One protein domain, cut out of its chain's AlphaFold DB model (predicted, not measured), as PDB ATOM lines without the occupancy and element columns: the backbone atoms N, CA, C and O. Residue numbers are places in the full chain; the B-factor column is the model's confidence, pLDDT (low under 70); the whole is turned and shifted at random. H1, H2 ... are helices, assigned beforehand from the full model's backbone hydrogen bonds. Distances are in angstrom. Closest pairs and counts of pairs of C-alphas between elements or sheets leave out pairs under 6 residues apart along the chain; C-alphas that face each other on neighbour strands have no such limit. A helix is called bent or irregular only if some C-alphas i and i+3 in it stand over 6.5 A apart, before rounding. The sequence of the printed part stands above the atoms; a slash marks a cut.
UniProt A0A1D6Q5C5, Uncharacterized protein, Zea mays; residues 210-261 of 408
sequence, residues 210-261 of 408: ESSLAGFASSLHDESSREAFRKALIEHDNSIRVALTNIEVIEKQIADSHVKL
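Overview. This is residues 210 to 261 of the 408 residues of an uncharacterized protein of Zea mays (UniProt A0A1D6Q5C5). A short, irregular helix, H1, folds back through a tight turn of chain onto the first part of one very long helix, H2, making a lopsided helical hairpin. H2 makes the long axis, and its residues 238 to 261 stick out as a bare arm with nothing beside them. The printed part has 52 residues, with two named helices, H1 then H2, and no named strand; the class is all helix. The whole is extended, with a radius of gyration of the C-alphas of 18.3 A, and is a rod spanning 59 by 17 by 7 A.

Arrangement. H1, residues 210 to 217, and H2, residues 223 to 261, form a helical hairpin. They touch, the closest C-alphas being those of Ala 217 and Arg 226, 5.9 A apart. H2 touches H1 with residues 226 to 233 alone. Their lines stand at a shallow tilt of 26 degrees, and they run opposite ways. In H2 every O i to N i+4 pair is within hydrogen-bond range; in H1 2 of 4 such pairs are, beside 3 of 5 O i to N i+3 pairs.

Along the chain. H1 begins at C-alpha 210, (-5.123, 45.701, 28.451), and measures 8.3 A from first to last C-alpha. It is irregular: C-alphas 212 and 215 are 7.5 A apart. H2 begins at C-alpha 223, (-6.994, 40.382, 43.345), and ends at C-alpha 261, (-28.689, 48.791, -8.790), a length of 57.1 A over 39 residues. It is not bent.

Size, cuts and confidence. The two C-alphas farthest apart are those of His 221 and Leu 261, at 59.4 A. The printed part has no cut, and the link from H1 to H2, of 5 residues, is tight. Residues 238 to 261 of H2 stand free. The mean pLDDT of the printed part is 90.1, and no printed residue is under 70.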
ATOM      1  N   GLU A 210      -5.957  46.308  27.423       74.94
ATOM      2  CA  GLU A 210      -5.123  45.701  28.451       74.94
ATOM      3  C   GLU A 210      -3.732  46.340  28.514       74.94
ATOM      4  O   GLU A 210      -3.313  46.775  29.583       74.94
ATOM      5  N   SER A 211      -3.055  46.529  27.377       77.85
ATOM      6  CA  SER A 211      -1.727  47.164  27.346       77.85
ATOM      7  C   SER A 211      -1.769  48.633  27.765       77.85
ATOM      8  O   SER A 211      -0.872  49.119  28.451       77.85
ATOM      9  N   SER A 212      -2.828  49.347  27.371       78.90
ATOM     10  CA  SER A 212      -2.996  50.769  27.702       78.90
ATOM     11  C   SER A 212      -3.370  50.977  29.169       78.90
ATOM     12  O   SER A 212      -3.075  52.023  29.744       78.90
ATOM     13  N   LEU A 213      -4.017  49.982  29.774       87.21
ATOM     14  CA  LEU A 213      -4.540  50.030  31.132       87.21
ATOM     15  C   LEU A 213      -3.770  49.128  32.102       87.21
ATOM     16  O   LEU A 213      -4.149  49.037  33.266       87.21
ATOM     17  N   ALA A 214      -2.655  48.533  31.675       86.44
ATOM     18  CA  ALA A 214      -1.808  47.686  32.511       86.44
ATOM     19  C   ALA A 214      -1.331  48.419  33.776       86.44
ATOM     20  O   ALA A 214      -1.334  47.846  34.863       86.44
ATOM     21  N   GLY A 215      -0.997  49.711  33.656       87.76
ATOM     22  CA  GLY A 215      -0.619  50.553  34.797       87.76
ATOM     23  C   GLY A 215      -1.772  50.838  35.767       87.76
ATOM     24  O   GLY A 215      -1.549  51.029  36.958       87.76
ATOM     25  N   PHE A 216      -3.015  50.839  35.280       87.42
ATOM     26  CA  PHE A 216      -4.189  50.951  36.142       87.42
ATOM     27  C   PHE A 216      -4.499  49.608  36.811       87.42
ATOM     28  O   PHE A 216      -4.712  49.561  38.020       87.42
ATOM     29  N   ALA A 217      -4.429  48.506  36.060       89.13
ATOM     30  CA  ALA A 217      -4.599  47.159  36.596       89.13
ATOM     31  C   ALA A 217      -3.599  46.857  37.723       89.13
ATOM     32  O   ALA A 217      -3.962  46.224  38.711       89.13
ATOM     33  N   SER A 218      -2.353  47.337  37.613       91.09
ATOM     34  CA  SER A 218      -1.341  47.174  38.663       91.09
ATOM     35  C   SER A 218      -1.583  48.044  39.902       91.09
ATOM     36  O   SER A 218      -1.071  47.715  40.968       91.09
ATOM     37  N   SER A 219      -2.377  49.116  39.791       93.58
ATOM     38  CA  SER A 219      -2.738  49.988  40.920       93.58
ATOM     39  C   SER A 219      -3.880  49.442  41.788       93.58
ATOM     40  O   SER A 219      -4.089  49.919  42.901       93.58
ATOM     41  N   LEU A 220      -4.613  48.432  41.307       93.85
ATOM     42  CA  LEU A 220      -5.668  47.768  42.070       93.85
ATOM     43  C   LEU A 220      -5.036  46.801  43.085       93.85
ATOM     44  O   LEU A 220      -4.417  45.807  42.707       93.85
ATOM     45  N   HIS A 221      -5.191  47.099  44.377       94.41
ATOM     46  CA  HIS A 221      -4.572  46.332  45.469       94.41
ATOM     47  C   HIS A 221      -5.187  44.943  45.694       94.41
ATOM     48  O   HIS A 221      -4.523  44.057  46.227       94.41
ATOM     49  N   ASP A 222      -6.448  44.763  45.312       95.12
ATOM     50  CA  ASP A 222      -7.213  43.544  45.547       95.12
ATOM     51  C   ASP A 222      -7.248  42.650  44.293       95.12
ATOM     52  O   ASP A 222      -7.516  43.124  43.186       95.12
ATOM     53  N   GLU A 223      -6.985  41.347  44.456       95.23
ATOM     54  CA  GLU A 223      -6.994  40.382  43.345       95.23
ATOM     55  C   GLU A 223      -8.381  40.267  42.714       95.23
ATOM     56  O   GLU A 223      -8.487  40.225  41.490       95.23
ATOM     57  N   SER A 224      -9.444  40.291  43.524       95.00
ATOM     58  CA  SER A 224     -10.815  40.215  43.008       95.00
ATOM     59  C   SER A 224     -11.136  41.419  42.120       95.00
ATOM     60  O   SER A 224     -11.774  41.274  41.080       95.00
ATOM     61  N   SER A 225     -10.648  42.603  42.486       92.10
ATOM     62  CA  SER A 225     -10.781  43.833  41.703       92.10
ATOM     63  C   SER A 225      -9.961  43.792  40.411       92.10
ATOM     64  O   SER A 225     -10.450  44.222  39.366       92.10
ATOM     65  N   ARG A 226      -8.737  43.243  40.448       91.53
ATOM     66  CA  ARG A 226      -7.910  43.030  39.247       91.53
ATOM     67  C   ARG A 226      -8.562  42.063  38.270       91.53
ATOM     68  O   ARG A 226      -8.589  42.342  37.073       91.53
ATOM     69  N   GLU A 227      -9.117  40.968  38.768       92.36
ATOM     70  CA  GLU A 227      -9.773  39.964  37.937       92.36
ATOM     71  C   GLU A 227     -11.095  40.473  37.352       92.36
ATOM     72  O   GLU A 227     -11.347  40.314  36.157       92.36
ATOM     73  N   ALA A 228     -11.901  41.185  38.147       90.93
ATOM     74  CA  ALA A 228     -13.099  41.863  37.654       90.93
ATOM     75  C   ALA A 228     -12.759  42.895  36.565       90.93
ATOM     76  O   ALA A 228     -13.437  42.966  35.539       90.93
ATOM     77  N   PHE A 229     -11.674  43.653  36.752       88.92
ATOM     78  CA  PHE A 229     -11.185  44.606  35.764       88.92
ATOM     79  C   PHE A 229     -10.754  43.923  34.457       88.92
ATOM     80  O   PHE A 229     -11.191  44.338  33.385       88.92
ATOM     81  N   ARG A 230      -9.967  42.838  34.524       89.05
ATOM     82  CA  ARG A 230      -9.584  42.046  33.338       89.05
ATOM     83  C   ARG A 230     -10.802  41.486  32.610       89.05
ATOM     84  O   ARG A 230     -10.891  41.613  31.391       89.05
ATOM     85  N   LYS A 231     -11.765  40.922  33.344       91.17
ATOM     86  CA  LYS A 231     -13.010  40.393  32.770       91.17
ATOM     87  C   LYS A 231     -13.794  41.477  32.027       91.17
ATOM     88  O   LYS A 231     -14.233  41.236  30.905       91.17
ATOM     89  N   ALA A 232     -13.905  42.673  32.607       85.83
ATOM     90  CA  ALA A 232     -14.565  43.811  31.972       85.83
ATOM     91  C   ALA A 232     -13.844  44.273  30.691       85.83
ATOM     92  O   ALA A 232     -14.502  44.606  29.706       85.83
ATOM     93  N   LEU A 233     -12.505  44.257  30.665       85.42
ATOM     94  CA  LEU A 233     -11.740  44.562  29.450       85.42
ATOM     95  C   LEU A 233     -11.967  43.527  28.346       85.42
ATOM     96  O   LEU A 233     -12.190  43.905  27.200       85.42
ATOM     97  N   ILE A 234     -11.977  42.236  28.689       86.59
ATOM     98  CA  ILE A 234     -12.255  41.152  27.736       86.59
ATOM     99  C   ILE A 234     -13.671  41.287  27.160       86.59
ATOM    100  O   ILE A 234     -13.870  41.149  25.953       86.59
ATOM    101  N   GLU A 235     -14.666  41.577  28.000       86.03
ATOM    102  CA  GLU A 235     -16.051  41.791  27.569       86.03
ATOM    103  C   GLU A 235     -16.190  43.015  26.652       86.03
ATOM    104  O   GLU A 235     -16.886  42.963  25.633       86.03
ATOM    105  N   HIS A 236     -15.469  44.095  26.960       82.99
ATOM    106  CA  HIS A 236     -15.417  45.285  26.120       82.99
ATOM    107  C   HIS A 236     -14.774  45.007  24.755       82.99
ATOM    108  O   HIS A 236     -15.353  45.355  23.723       82.99
ATOM    109  N   ASP A 237     -13.622  44.331  24.727       84.22
ATOM    110  CA  ASP A 237     -12.930  43.960  23.489       84.22
ATOM    111  C   ASP A 237     -13.801  43.019  22.631       84.22
ATOM    112  O   ASP A 237     -13.903  43.197  21.414       84.22
ATOM    113  N   ASN A 238     -14.512  42.071  23.252       86.82
ATOM    114  CA  ASN A 238     -15.490  41.217  22.570       86.82
ATOM    115  C   ASN A 238     -16.652  42.028  21.980       86.82
ATOM    116  O   ASN A 238     -17.040  41.796  20.834       86.82
ATOM    117  N   SER A 239     -17.170  43.012  22.716       83.66
ATOM    118  CA  SER A 239     -18.244  43.896  22.246       83.66
ATOM    119  C   SER A 239     -17.808  44.733  21.040       83.66
ATOM    120  O   SER A 239     -18.542  44.830  20.055       83.66
ATOM    121  N   ILE A 240     -16.583  45.274  21.061       82.20
ATOM    122  CA  ILE A 240     -15.993  45.981  19.914       82.20
ATOM    123  C   ILE A 240     -15.862  45.040  18.713       82.20
ATOM    124  O   ILE A 240     -16.216  45.426  17.599       82.20
ATOM    125  N   ARG A 241     -15.387  43.803  18.909       86.69
ATOM    126  CA  ARG A 241     -15.268  42.823  17.818       86.69
ATOM    127  C   ARG A 241     -16.616  42.519  17.170       86.69
ATOM    128  O   ARG A 241     -16.694  42.526  15.947       86.69
ATOM    129  N   VAL A 242     -17.667  42.308  17.964       90.18
ATOM    130  CA  VAL A 242     -19.031  42.090  17.451       90.18
ATOM    131  C   VAL A 242     -19.515  43.306  16.656       90.18
ATOM    132  O   VAL A 242     -20.033  43.145  15.550       90.18
ATOM    133  N   ALA A 243     -19.300  44.522  17.164       84.30
ATOM    134  CA  ALA A 243     -19.667  45.750  16.460       84.30
ATOM    135  C   ALA A 243     -18.926  45.898  15.117       84.30
ATOM    136  O   ALA A 243     -19.551  46.221  14.108       84.30
ATOM    137  N   LEU A 244     -17.622  45.603  15.077       87.28
ATOM    138  CA  LEU A 244     -16.830  45.627  13.843       87.28
ATOM    139  C   LEU A 244     -17.319  44.586  12.828       87.28
ATOM    140  O   LEU A 244     -17.499  44.922  11.661       87.28
ATOM    141  N   THR A 245     -17.619  43.358  13.263       92.10
ATOM    142  CA  THR A 245     -18.209  42.332  12.386       92.10
ATOM    143  C   THR A 245     -19.561  42.778  11.822       92.10
ATOM    144  O   THR A 245     -19.833  42.574  10.641       92.10
ATOM    145  N   ASN A 246     -20.401  43.437  12.624       91.81
ATOM    146  CA  ASN A 246     -21.678  43.972  12.149       91.81
ATOM    147  C   ASN A 246     -21.488  45.077  11.098       91.81
ATOM    148  O   ASN A 246     -22.203  45.091  10.096       91.81
ATOM    149  N   ILE A 247     -20.506  45.968  11.286       88.88
ATOM    150  CA  ILE A 247     -20.158  47.004  10.303       88.88
ATOM    151  C   ILE A 247     -19.716  46.362   8.981       88.88
ATOM    152  O   ILE A 247     -20.251  46.718   7.934       88.88
ATOM    153  N   GLU A 248     -18.830  45.362   9.014       93.72
ATOM    154  CA  GLU A 248     -18.381  44.641   7.810       93.72
ATOM    155  C   GLU A 248     -19.545  43.965   7.061       93.72
ATOM    156  O   GLU A 248     -19.616  43.996   5.826       93.72
ATOM    157  N   VAL A 249     -20.500  43.376   7.792       95.95
ATOM    158  CA  VAL A 249     -21.712  42.782   7.205       95.95
ATOM    159  C   VAL A 249     -22.565  43.848   6.510       95.95
ATOM    160  O   VAL A 249     -23.020  43.622   5.385       95.95
ATOM    161  N   ILE A 250     -22.759  45.013   7.135       92.22
ATOM    162  CA  ILE A 250     -23.524  46.130   6.560       92.22
ATOM    163  C   ILE A 250     -22.819  46.687   5.316       92.22
ATOM    164  O   ILE A 250     -23.462  46.884   4.282       92.22
ATOM    165  N   GLU A 251     -21.501  46.881   5.358       93.70
ATOM    166  CA  GLU A 251     -20.718  47.346   4.207       93.70
ATOM    167  C   GLU A 251     -20.838  46.390   3.014       93.70
ATOM    168  O   GLU A 251     -21.057  46.829   1.877       93.70
ATOM    169  N   LYS A 252     -20.795  45.075   3.264       97.03
ATOM    170  CA  LYS A 252     -21.023  44.055   2.234       97.03
ATOM    171  C   LYS A 252     -22.437  44.134   1.651       97.03
ATOM    172  O   LYS A 252     -22.596  44.086   0.431       97.03
ATOM    173  N   GLN A 253     -23.462  44.311   2.486       96.05
ATOM    174  CA  GLN A 253     -24.848  44.469   2.027       96.05
ATOM    175  C   GLN A 253     -25.044  45.730   1.169       96.05
ATOM    176  O   GLN A 253     -25.763  45.689   0.162       96.05
ATOM    177  N   ILE A 254     -24.386  46.838   1.521       94.88
ATOM    178  CA  ILE A 254     -24.391  48.080   0.735       94.88
ATOM    179  C   ILE A 254     -23.700  47.855  -0.617       94.88
ATOM    180  O   ILE A 254     -24.246  48.236  -1.658       94.88
ATOM    181  N   ALA A 255     -22.543  47.188  -0.634       96.65
ATOM    182  CA  ALA A 255     -21.824  46.858  -1.863       96.65
ATOM    183  C   ALA A 255     -22.657  45.963  -2.801       96.65
ATOM    184  O   ALA A 255     -22.799  46.276  -3.989       96.65
ATOM    185  N   ASP A 256     -23.288  44.912  -2.272       97.16
ATOM    186  CA  ASP A 256     -24.168  44.015  -3.031       97.16
ATOM    187  C   ASP A 256     -25.391  44.758  -3.595       97.16
ATOM    188  O   ASP A 256     -25.791  44.552  -4.748       97.16
ATOM    189  N   SER A 257     -25.967  45.674  -2.813       96.09
ATOM    190  CA  SER A 257     -27.086  46.521  -3.240       96.09
ATOM    191  C   SER A 257     -26.681  47.478  -4.365       96.09
ATOM    192  O   SER A 257     -27.412  47.623  -5.348       96.09
ATOM    193  N   HIS A 258     -25.482  48.065  -4.302       95.05
ATOM    194  CA  HIS A 258     -24.936  48.890  -5.383       95.05
ATOM    195  C   HIS A 258     -24.706  48.100  -6.679       95.05
ATOM    196  O   HIS A 258     -24.995  48.614  -7.763       95.05
ATOM    197  N   VAL A 259     -24.241  46.848  -6.603       96.68
ATOM    198  CA  VAL A 259     -24.088  45.978  -7.785       96.68
ATOM    199  C   VAL A 259     -25.449  45.651  -8.408       96.68
ATOM    200  O   VAL A 259     -25.596  45.737  -9.631       96.68
ATOM    201  N   LYS A 260     -26.467  45.340  -7.594       95.87
ATOM    202  CA  LYS A 260     -27.845  45.105  -8.070       95.87
ATOM    203  C   LYS A 260     -28.427  46.342  -8.764       95.87
ATOM    204  O   LYS A 260     -28.989  46.226  -9.851       95.87
ATOM    205  N   LEU A 261     -28.231  47.533  -8.193       95.00
ATOM    206  CA  LEU A 261     -28.689  48.791  -8.790       95.00
ATOM    207  C   LEU A 261     -27.998  49.101 -10.126       95.00
ATOM    208  O   LEU A 261     -28.660  49.575 -11.051       95.00
TER     209      LEU A 261